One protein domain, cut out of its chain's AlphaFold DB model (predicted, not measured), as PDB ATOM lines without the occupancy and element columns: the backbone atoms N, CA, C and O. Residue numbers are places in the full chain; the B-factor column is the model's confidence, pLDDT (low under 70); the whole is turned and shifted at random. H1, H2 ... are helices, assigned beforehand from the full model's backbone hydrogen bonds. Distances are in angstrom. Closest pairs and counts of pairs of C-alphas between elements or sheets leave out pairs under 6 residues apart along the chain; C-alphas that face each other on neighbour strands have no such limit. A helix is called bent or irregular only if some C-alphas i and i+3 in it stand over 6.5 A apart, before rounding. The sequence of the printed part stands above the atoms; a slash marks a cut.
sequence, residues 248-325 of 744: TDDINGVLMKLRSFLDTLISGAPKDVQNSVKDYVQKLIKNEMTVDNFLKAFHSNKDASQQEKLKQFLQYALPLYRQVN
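What this domain is: This is residues 248 to 325 of the 744 residues of the protein "Transcription initiation factor TFIID subunit 4" of Trichoplax sp. H2 (UniProt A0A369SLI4). Four helices stand in a ring, each touching the next: H1, H2 and H3 fold back and forth in two successive helical hairpins, and the long H4 crosses aslant from H3 to the first half of H1 and closes the ring. The turn before H4 and its first residues, 300 to 306, stick out from the rest. The printed part has 78 residues with four named helices, in the order H1, H2, H3, H4, and no named strand, and its class is all helix. The whole is compact, with a radius of gyration of the C-alphas of 12.5 A, and its C-alphas span 37 by 26 by 22 A along their three main axes.

Where its parts are: The printed part begins with H1, residues 248 to 267, whose first C-alpha, that of Thr 248, is at (219.044, 179.287, 142.259); H1 measures 28.1 A from first to last C-alpha. A tight link of 3 residues leads to H2, residues 271 to 286, 23.0 A long. H2 is irregular: C-alphas 272 and 275 are 7.0 A apart, against about 5 A in a regular helix, and its line is a rough one. A tight link of 4 residues leads to H3, residues 291 to 297, which begins with C-alpha 291 at (209.374, 194.936, 158.477) and measures 10.0 A. A short link of 6 residues leads to H4, residues 304 to 325, the longest helix with 22 residues and 31.1 A. H4 is neither bent nor irregular, but only just: C-alphas 316 and 319 are 6.2 A apart. It ends with C-alpha 325 at (205.485, 182.881, 144.844).

How they stand to each other: H1 and H2 form a helical hairpin and run opposite ways at a shallow tilt of 29 degrees. They touch with residues 262 to 267 of H1 and 274 to 281 of H2 alone, and their closest C-alphas, those of Ile 266 and Gln 274, are 5.9 A apart. H2 and H3 form the second helical hairpin, opposite ways at a shallow tilt of 19 degrees. H2 touches H3 with residues 280 to 284 alone; the closest C-alphas, those of Tyr 280 and Phe 294, are 6.5 A apart. H1 and H3 are apart. H4 touches H3 with its residues 307 to 315 alone, and the closest C-alphas, those of Val 291 and Lys 311, are 6.6 A apart. H3 and H4 run opposite ways at a steep tilt of 55 degrees. Farther along, residues 314 to 321 of H4 touch residues 251 to 258 of H1; the closest C-alphas, those of Leu 255 and Tyr 321, are 6.4 A apart. H1 and H4 run opposite ways at a steep tilt of 61 degrees. H2 and H4 are close but not clearly touching, with the C-alphas of Ile 285 and Leu 318 closest at 6.9 A. They run the same way at a steep tilt of 57 degrees. The helix packing is part aligned, part crossed: of the four pairs of helices that touch, two are at a shallow tilt. In H3 every O i to N i+4 pair is within hydrogen-bond range; in H1 15 of 16 are, in H2 10 of 12 and in H4 15 of 18.

The domain as a whole: The two C-alphas farthest apart, those of Thr 248 and Asp 272, are 38.1 A apart. The first and last printed C-alphas, those of Thr 248 and Asn 325, are 14.3 A apart. The printed part has no cut, and no link between its helices is long. Residues 300 to 306, of which 304 to 306 belong to H4, stand free. The mean pLDDT of the printed part is 77.4, and the model's confidence is low, under 70, at residues 297 to 307 and at residue 325.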
ATOM      1  N   THR A 248     220.274 179.860 141.691       73.00
ATOM      2  CA  THR A 248     219.044 179.287 142.259       73.00
ATOM      3  C   THR A 248     219.289 178.717 143.654       73.00
ATOM      4  O   THR A 248     218.446 178.852 144.537       73.00
ATOM      5  N   ASP A 249     220.475 178.152 143.882       73.06
ATOM      6  CA  ASP A 249     220.849 177.508 145.144       73.06
ATOM      7  C   ASP A 249     221.082 178.531 146.264       73.06
ATOM      8  O   ASP A 249     220.686 178.298 147.407       73.06
ATOM      9  N   ASP A 250     221.643 179.701 145.933       79.12
ATOM     10  CA  ASP A 250     221.813 180.815 146.874       79.12
ATOM     11  C   ASP A 250     220.448 181.348 147.330       79.12
ATOM     12  O   ASP A 250     220.220 181.568 148.522       79.12
ATOM     13  N   ILE A 251     219.522 181.521 146.377       78.81
ATOM     14  CA  ILE A 251     218.151 181.971 146.641       78.81
ATOM     15  C   ILE A 251     217.439 180.941 147.523       78.81
ATOM     16  O   ILE A 251     216.950 181.293 148.597       78.81
ATOM     17  N   ASN A 252     217.460 179.659 147.146       78.25
ATOM     18  CA  ASN A 252     216.879 178.571 147.937       78.25
ATOM     19  C   ASN A 252     217.478 178.506 149.354       78.25
ATOM     20  O   ASN A 252     216.743 178.378 150.335       78.25
ATOM     21  N   GLY A 253     218.795 178.691 149.495       80.38
ATOM     22  CA  GLY A 253     219.481 178.754 150.786       80.38
ATOM     23  C   GLY A 253     219.071 179.944 151.665       80.38
ATOM     24  O   GLY A 253     219.084 179.827 152.894       80.38
ATOM     25  N   VAL A 254     218.675 181.077 151.077       83.25
ATOM     26  CA  VAL A 254     218.087 182.223 151.799       83.25
ATOM     27  C   VAL A 254     216.634 181.941 152.192       83.25
ATOM     28  O   VAL A 254     216.252 182.213 153.332       83.25
ATOM     29  N   LEU A 255     215.836 181.345 151.300       83.94
ATOM     30  CA  LEU A 255     214.432 181.014 151.566       83.94
ATOM     31  C   LEU A 255     214.280 179.948 152.662       83.94
ATOM     32  O   LEU A 255     213.437 180.105 153.543       83.94
ATOM     33  N   MET A 256     215.139 178.923 152.686       80.56
ATOM     34  CA  MET A 256     215.162 177.923 153.763       80.56
ATOM     35  C   MET A 256     215.499 178.543 155.127       80.56
ATOM     36  O   MET A 256     214.878 178.198 156.133       80.56
ATOM     37  N   LYS A 257     216.425 179.513 155.173       82.81
ATOM     38  CA  LYS A 257     216.748 180.265 156.399       82.81
ATOM     39  C   LYS A 257     215.587 181.153 156.847       82.81
ATOM     40  O   LYS A 257     215.321 181.228 158.042       82.81
ATOM     41  N   LEU A 258     214.871 181.784 155.911       86.81
ATOM     42  CA  LEU A 258     213.670 182.567 156.219       86.81
ATOM     43  C   LEU A 258     212.558 181.673 156.786       86.81
ATOM     44  O   LEU A 258     212.006 182.000 157.832       86.81
ATOM     45  N   ARG A 259     212.274 180.532 156.142       81.00
ATOM     46  CA  ARG A 259     211.297 179.541 156.615       81.00
ATOM     47  C   ARG A 259     211.643 179.062 158.027       81.00
ATOM     48  O   ARG A 259     210.861 179.282 158.943       81.00
ATOM     49  N   SER A 260     212.854 178.533 158.221       80.44
ATOM     50  CA  SER A 260     213.339 178.052 159.522       80.44
ATOM     51  C   SER A 260     213.273 179.125 160.619       80.44
ATOM     52  O   SER A 260     212.889 178.823 161.749       80.44
ATOM     53  N   PHE A 261     213.576 180.387 160.299       85.00
ATOM     54  CA  PHE A 261     213.445 181.499 161.239       85.00
ATOM     55  C   PHE A 261     211.983 181.773 161.634       85.00
ATOM     56  O   PHE A 261     211.693 181.927 162.819       85.00
ATOM     57  N   LEU A 262     211.058 181.805 160.671       84.00
ATOM     58  CA  LEU A 262     209.633 182.049 160.929       84.00
ATOM     59  C   LEU A 262     208.965 180.875 161.666       84.00
ATOM     60  O   LEU A 262     208.211 181.109 162.611       84.00
ATOM     61  N   ASP A 263     209.311 179.633 161.312       80.12
ATOM     62  CA  ASP A 263     208.917 178.422 162.044       80.12
ATOM     63  C   ASP A 263     209.419 178.479 163.501       80.12
ATOM     64  O   ASP A 263     208.658 178.232 164.440       80.12
ATOM     65  N   THR A 264     210.672 178.901 163.716       84.69
ATOM     66  CA  THR A 264     211.252 179.075 165.062       84.69
ATOM     67  C   THR A 264     210.556 180.185 165.858       84.69
ATOM     68  O   THR A 264     210.338 180.018 167.057       84.69
ATOM     69  N   LEU A 265     210.162 181.302 165.228       81.19
ATOM     70  CA  LEU A 265     209.396 182.363 165.900       81.19
ATOM     71  C   LEU A 265     207.994 181.904 166.324       81.19
ATOM     72  O   LEU A 265     207.541 182.270 167.406       81.19
ATOM     73  N   ILE A 266     207.304 181.127 165.486       80.88
ATOM     74  CA  ILE A 266     205.944 180.649 165.773       80.88
ATOM     75  C   ILE A 266     205.966 179.520 166.810       80.88
ATOM     76  O   ILE A 266     205.141 179.520 167.722       80.88
ATOM     77  N   SER A 267     206.923 178.593 166.715       80.25
ATOM     78  CA  SER A 267     207.089 177.487 167.666       80.25
ATOM     79  C   SER A 267     207.614 177.962 169.030       80.25
ATOM     80  O   SER A 267     207.135 177.520 170.074       80.25
ATOM     81  N   GLY A 268     208.549 178.921 169.035       74.94
ATOM     82  CA  GLY A 268     209.161 179.480 170.246       74.94
ATOM     83  C   GLY A 268     208.327 180.531 170.991       74.94
ATOM     84  O   GLY A 268     208.743 180.976 172.060       74.94
ATOM     85  N   ALA A 269     207.173 180.946 170.461       75.88
ATOM     86  CA  ALA A 269     206.262 181.856 171.154       75.88
ATOM     87  C   ALA A 269     205.382 181.106 172.183       75.88
ATOM     88  O   ALA A 269     204.983 179.964 171.931       75.88
ATOM     89  N   PRO A 270     205.024 181.726 173.328       75.81
ATOM     90  CA  PRO A 270     204.086 181.138 174.286       75.81
ATOM     91  C   PRO A 270     202.696 180.993 173.653       75.81
ATOM     92  O   PRO A 270     202.273 181.850 172.874       75.81
ATOM     93  N   LYS A 271     201.990 179.900 173.978       71.44
ATOM     94  CA  LYS A 271     200.774 179.434 173.277       71.44
ATOM     95  C   LYS A 271     199.704 180.517 173.109       71.44
ATOM     96  O   LYS A 271     199.110 180.619 172.039       71.44
ATOM     97  N   ASP A 272     199.532 181.355 174.121       73.50
ATOM     98  CA  ASP A 272     198.527 182.424 174.178       73.50
ATOM     99  C   ASP A 272     198.815 183.556 173.172       73.50
ATOM    100  O   ASP A 272     197.902 184.231 172.701       73.50
ATOM    101  N   VAL A 273     200.085 183.723 172.785       76.94
ATOM    102  CA  VAL A 273     200.567 184.747 171.842       76.94
ATOM    103  C   VAL A 273     200.905 184.144 170.467       76.94
ATOM    104  O   VAL A 273     200.987 184.876 169.480       76.94
ATOM    105  N   GLN A 274     201.035 182.812 170.343       77.06
ATOM    106  CA  GLN A 274     201.337 182.132 169.069       77.06
ATOM    107  C   GLN A 274     200.384 182.529 167.939       77.06
ATOM    108  O   GLN A 274     200.822 182.701 166.804       77.06
ATOM    109  N   ASN A 275     199.090 182.694 168.222       77.88
ATOM    110  CA  ASN A 275     198.110 183.051 167.193       77.88
ATOM    111  C   ASN A 275     198.284 184.499 166.702       77.88
ATOM    112  O   ASN A 275     198.185 184.746 165.501       77.88
ATOM    113  N   SER A 276     198.651 185.431 167.586       77.94
ATOM    114  CA  SER A 276     199.041 186.795 167.201       77.94
ATOM    115  C   SER A 276     200.345 186.799 166.399       77.94
ATOM    116  O   SER A 276     200.433 187.475 165.379       77.94
ATOM    117  N   VAL A 277     201.345 185.999 166.791       79.44
ATOM    118  CA  VAL A 277     202.600 185.851 166.027       79.44
ATOM    119  C   VAL A 277     202.336 185.277 164.631       79.44
ATOM    120  O   VAL A 277     202.886 185.792 163.661       79.44
ATOM    121  N   LYS A 278     201.455 184.276 164.495       80.25
ATOM    122  CA  LYS A 278     201.025 183.730 163.194       80.25
ATOM    123  C   LYS A 278     200.361 184.790 162.311       80.25
ATOM    124  O   LYS A 278     200.721 184.897 161.144       80.25
ATOM    125  N   ASP A 279     199.451 185.599 162.857       82.25
ATOM    126  CA  ASP A 279     198.813 186.711 162.135       82.25
ATOM    127  C   ASP A 279     199.831 187.787 161.704       82.25
ATOM    128  O   ASP A 279     199.847 188.204 160.543       82.25
ATOM    129  N   TYR A 280     200.757 188.173 162.587       83.12
ATOM    130  CA  TYR A 280     201.835 189.107 162.256       83.12
ATOM    131  C   TYR A 280     202.786 188.562 161.178       83.12
ATOM    132  O   TYR A 280     203.155 189.301 160.264       83.12
ATOM    133  N   VAL A 281     203.153 187.276 161.232       83.38
ATOM    134  CA  VAL A 281     203.962 186.611 160.195       83.38
ATOM    135  C   VAL A 281     203.192 186.512 158.873       83.38
ATOM    136  O   VAL A 281     203.751 186.820 157.822       83.38
ATOM    137  N   GLN A 282     201.901 186.175 158.906       81.44
ATOM    138  CA  GLN A 282     201.044 186.144 157.719       81.44
ATOM    139  C   GLN A 282     200.969 187.520 157.038       81.44
ATOM    140  O   GLN A 282     201.178 187.616 155.827       81.44
ATOM    141  N   LYS A 283     200.727 188.590 157.804       79.88
ATOM    142  CA  LYS A 283     200.686 189.975 157.301       79.88
ATOM    143  C   LYS A 283     202.038 190.433 156.750       79.88
ATOM    144  O   LYS A 283     202.089 191.102 155.716       79.88
ATOM    145  N   LEU A 284     203.140 190.029 157.388       85.00
ATOM    146  CA  LEU A 284     204.498 190.279 156.900       85.00
ATOM    147  C   LEU A 284     204.761 189.568 155.561       85.00
ATOM    148  O   LEU A 284     205.287 190.187 154.636       85.00
ATOM    149  N   ILE A 285     204.360 188.303 155.410       83.62
ATOM    150  CA  ILE A 285     204.500 187.555 154.149       83.62
ATOM    151  C   ILE A 285     203.658 188.212 153.043       83.62
ATOM    152  O   ILE A 285     204.202 188.546 151.987       83.62
ATOM    153  N   LYS A 286     202.373 188.490 153.311       78.75
ATOM    154  CA  LYS A 286     201.396 189.062 152.358       78.75
ATOM    155  C   LYS A 286     201.637 190.528 151.957       78.75
ATOM    156  O   LYS A 286     200.944 191.030 151.082       78.75
ATOM    157  N   ASN A 287     202.629 191.204 152.546       80.62
ATOM    158  CA  ASN A 287     202.897 192.645 152.381       80.62
ATOM    159  C   ASN A 287     201.816 193.579 152.962       80.62
ATOM    160  O   ASN A 287     201.773 194.760 152.633       80.62
ATOM    161  N   GLU A 288     200.986 193.064 153.866       77.00
ATOM    162  CA  GLU A 288     199.996 193.833 154.632       77.00
ATOM    163  C   GLU A 288     200.652 194.574 155.819       77.00
ATOM    164  O   GLU A 288     200.051 195.466 156.414       77.00
ATOM    165  N   MET A 289     201.903 194.233 156.159       78.56
ATOM    166  CA  MET A 289     202.697 194.888 157.199       78.56
ATOM    167  C   MET A 289     204.169 195.059 156.785       78.56
ATOM    168  O   MET A 289     204.764 194.184 156.156       78.56
ATOM    169  N   THR A 290     204.770 196.192 157.162       81.00
ATOM    170  CA  THR A 290     206.196 196.488 156.943       81.00
ATOM    171  C   THR A 290     207.092 195.757 157.948       81.00
ATOM    172  O   THR A 290     206.674 195.457 159.066       81.00
ATOM    173  N   VAL A 291     208.361 195.531 157.580       80.81
ATOM    174  CA  VAL A 291     209.374 194.936 158.477       80.81
ATOM    175  C   VAL A 291     209.518 195.749 159.769       80.81
ATOM    176  O   VAL A 291     209.595 195.170 160.847       80.81
ATOM    177  N   ASP A 292     209.482 197.081 159.683       78.75
ATOM    178  CA  ASP A 292     209.549 197.968 160.850       78.75
ATOM    179  C   ASP A 292     208.341 197.830 161.787       78.75
ATOM    180  O   ASP A 292     208.521 197.762 163.001       78.75
ATOM    181  N   ASN A 293     207.120 197.722 161.253       79.69
ATOM    182  CA  ASN A 293     205.923 197.534 162.079       79.69
ATOM    183  C   ASN A 293     205.886 196.134 162.711       79.69
ATOM    184  O   ASN A 293     205.556 196.012 163.890       79.69
ATOM    185  N   PHE A 294     206.292 195.099 161.965       81.25
ATOM    186  CA  PHE A 294     206.446 193.735 162.482       81.25
ATOM    187  C   PHE A 294     207.462 193.682 163.627       81.25
ATOM    188  O   PHE A 294     207.163 193.161 164.699       81.25
ATOM    189  N   LEU A 295     208.648 194.271 163.427       78.56
ATOM    190  CA  LEU A 295     209.664 194.345 164.470       78.56
ATOM    191  C   LEU A 295     209.142 195.129 165.673       78.56
ATOM    192  O   LEU A 295     209.274 194.640 166.791       78.56
ATOM    193  N   LYS A 296     208.504 196.291 165.474       75.06
ATOM    194  CA  LYS A 296     207.947 197.118 166.559       75.06
ATOM    195  C   LYS A 296     206.912 196.368 167.409       75.06
ATOM    196  O   LYS A 296     206.943 196.511 168.626       75.06
ATOM    197  N   ALA A 297     206.070 195.526 166.805       68.00
ATOM    198  CA  ALA A 297     205.143 194.648 167.532       68.00
ATOM    199  C   ALA A 297     205.849 193.551 168.363       68.00
ATOM    200  O   ALA A 297     205.268 193.025 169.306       68.00
ATOM    201  N   PHE A 298     207.107 193.231 168.044       68.50
ATOM    202  CA  PHE A 298     207.943 192.238 168.731       68.50
ATOM    203  C   PHE A 298     208.868 192.836 169.818       68.50
ATOM    204  O   PHE A 298     209.682 192.113 170.399       68.50
ATOM    205  N   HIS A 299     208.812 194.149 170.083       55.31
ATOM    206  CA  HIS A 299     209.702 194.795 171.056       55.31
ATOM    207  C   HIS A 299     209.212 194.643 172.501       55.31
ATOM    208  O   HIS A 299     208.225 195.253 172.903       55.31
ATOM    209  N   SER A 300     210.011 193.953 173.315       51.66
ATOM    210  CA  SER A 300     210.114 194.270 174.746       51.66
ATOM    211  C   SER A 300     211.523 194.018 175.304       51.66
ATOM    212  O   SER A 300     212.005 194.844 176.065       51.66
ATOM    213  N   ASN A 301     212.235 192.963 174.867       48.66
ATOM    214  CA  ASN A 301     213.632 192.707 175.268       48.66
ATOM    215  C   ASN A 301     214.439 191.893 174.226       48.66
ATOM    216  O   ASN A 301     214.426 190.665 174.272       48.66
ATOM    217  N   LYS A 302     215.163 192.563 173.311       57.16
ATOM    218  CA  LYS A 302     216.337 192.039 172.564       57.16
ATOM    219  C   LYS A 302     217.236 193.192 172.104       57.16
ATOM    220  O   LYS A 302     216.735 194.279 171.838       57.16
ATOM    221  N   ASP A 303     218.540 192.943 171.974       60.00
ATOM    222  CA  ASP A 303     219.535 193.980 171.661       60.00
ATOM    223  C   ASP A 303     219.299 194.650 170.300       60.00
ATOM    224  O   ASP A 303     219.196 193.973 169.270       60.00
ATOM    225  N   ALA A 304     219.350 195.985 170.265       61.00
ATOM    226  CA  ALA A 304     219.162 196.774 169.044       61.00
ATOM    227  C   ALA A 304     220.105 196.351 167.892       61.00
ATOM    228  O   ALA A 304     219.694 196.300 166.735       61.00
ATOM    229  N   SER A 305     221.347 195.950 168.201       57.88
ATOM    230  CA  SER A 305     222.312 195.467 167.196       57.88
ATOM    231  C   SER A 305     221.916 194.124 166.555       57.88
ATOM    232  O   SER A 305     222.241 193.872 165.393       57.88
ATOM    233  N   GLN A 306     221.192 193.255 167.271       65.19
ATOM    234  CA  GLN A 306     220.625 192.038 166.675       65.19
ATOM    235  C   GLN A 306     219.381 192.363 165.842       65.19
ATOM    236  O   GLN A 306     219.194 191.797 164.764       65.19
ATOM    237  N   GLN A 307     218.555 193.303 166.308       67.31
ATOM    238  CA  GLN A 307     217.351 193.738 165.601       67.31
ATOM    239  C   GLN A 307     217.673 194.434 164.272       67.31
ATOM    240  O   GLN A 307     216.973 194.201 163.291       67.31
ATOM    241  N   GLU A 308     218.754 195.215 164.190       76.62
ATOM    242  CA  GLU A 308     219.195 195.822 162.930       76.62
ATOM    243  C   GLU A 308     219.620 194.756 161.902       76.62
ATOM    244  O   GLU A 308     219.172 194.780 160.756       76.62
ATOM    245  N   LYS A 309     220.409 193.757 162.322       77.75
ATOM    246  CA  LYS A 309     220.803 192.619 161.470       77.75
ATOM    247  C   LYS A 309     219.587 191.814 161.004       77.75
ATOM    248  O   LYS A 309     219.502 191.446 159.833       77.75
ATOM    249  N   LEU A 310     218.616 191.591 161.894       83.19
ATOM    250  CA  LEU A 310     217.352 190.935 161.558       83.19
ATOM    251  C   LEU A 310     216.516 191.768 160.571       83.19
ATOM    252  O   LEU A 310     215.982 191.209 159.614       83.19
ATOM    253  N   LYS A 311     216.443 193.095 160.751       83.62
ATOM    254  CA  LYS A 311     215.797 194.003 159.796       83.62
ATOM    255  C   LYS A 311     216.429 193.868 158.416       83.62
ATOM    256  O   LYS A 311     215.704 193.644 157.453       83.62
ATOM    257  N   GLN A 312     217.758 193.949 158.323       83.06
ATOM    258  CA  GLN A 312     218.493 193.816 157.061       83.06
ATOM    259  C   GLN A 312     218.224 192.457 156.381       83.06
ATOM    260  O   GLN A 312     217.967 192.423 155.178       83.06
ATOM    261  N   PHE A 313     218.190 191.355 157.142       88.00
ATOM    262  CA  PHE A 313     217.835 190.029 156.619       88.00
ATOM    263  C   PHE A 313     216.392 189.962 156.090       88.00
ATOM    264  O   PHE A 313     216.180 189.554 154.948       88.00
ATOM    265  N   LEU A 314     215.397 190.399 156.871       87.88
ATOM    266  CA  LEU A 314     213.984 190.369 156.464       87.88
ATOM    267  C   LEU A 314     213.706 191.284 155.260       87.88
ATOM    268  O   LEU A 314     212.983 190.893 154.345       87.88
ATOM    269  N   GLN A 315     214.327 192.468 155.223       86.31
ATOM    270  CA  GLN A 315     214.246 193.426 154.112       86.31
ATOM    271  C   GLN A 315     214.723 192.819 152.779       86.31
ATOM    272  O   GLN A 315     214.220 193.201 151.725       86.31
ATOM    273  N   TYR A 316     215.671 191.878 152.832       87.00
ATOM    274  CA  TYR A 316     216.260 191.206 151.673       87.00
ATOM    275  C   TYR A 316     215.555 189.886 151.307       87.00
ATOM    276  O   TYR A 316     215.299 189.627 150.132       87.00
ATOM    277  N   ALA A 317     215.192 189.064 152.296       86.00
ATOM    278  CA  ALA A 317     214.612 187.741 152.059       86.00
ATOM    279  C   ALA A 317     213.121 187.782 151.659       86.00
ATOM    280  O   ALA A 317     212.684 186.964 150.848       86.00
ATOM    281  N   LEU A 318     212.331 188.732 152.181       88.06
ATOM    282  CA  LEU A 318     210.891 188.816 151.883       88.06
ATOM    283  C   LEU A 318     210.576 189.170 150.413       88.06
ATOM    284  O   LEU A 318     209.670 188.547 149.857       88.06
ATOM    285  N   PRO A 319     211.283 190.104 149.738       84.50
ATOM    286  CA  PRO A 319     211.092 190.335 148.304       84.50
ATOM    287  C   PRO A 319     211.385 189.096 147.451       84.50
ATOM    288  O   PRO A 319     210.576 188.763 146.588       84.50
ATOM    289  N   LEU A 320     212.479 188.378 147.735       81.19
ATOM    290  CA  LEU A 320     212.844 187.141 147.030       81.19
ATOM    291  C   LEU A 320     211.774 186.055 147.219       81.19
ATOM    292  O   LEU A 320     211.335 185.449 146.244       81.19
ATOM    293  N   TYR A 321     211.291 185.871 148.453       80.88
ATOM    294  CA  TYR A 321     210.197 184.942 148.747       80.88
ATOM    295  C   TYR A 321     208.937 185.267 147.930       80.88
ATOM    296  O   TYR A 321     208.330 184.383 147.323       80.88
ATOM    297  N   ARG A 322     208.543 186.546 147.883       82.44
ATOM    298  CA  ARG A 322     207.350 186.978 147.140       82.44
ATOM    299  C   ARG A 322     207.524 186.865 145.632       82.44
ATOM    300  O   ARG A 322     206.553 186.528 144.969       82.44
ATOM    301  N   GLN A 323     208.721 187.103 145.093       76.44
ATOM    302  CA  GLN A 323     208.994 186.931 143.665       76.44
ATOM    303  C   GLN A 323     208.738 185.479 143.234       76.44
ATOM    304  O   GLN A 323     207.921 185.252 142.347       76.44
ATOM    305  N   VAL A 324     209.331 184.510 143.943       72.19
ATOM    306  CA  VAL A 324     209.159 183.067 143.676       72.19
ATOM    307  C   VAL A 324     207.693 182.618 143.783       72.19
ATOM    308  O   VAL A 324     207.258 181.747 143.039       72.19
ATOM    309  N   ASN A 325     206.898 183.235 144.664       64.56
ATOM    310  CA  ASN A 325     205.485 182.881 144.844       64.56
ATOM    311  C   ASN A 325     204.508 183.667 143.947       64.56
ATOM    312  O   ASN A 325     203.366 183.242 143.761       64.56
TER     313      ASN A 325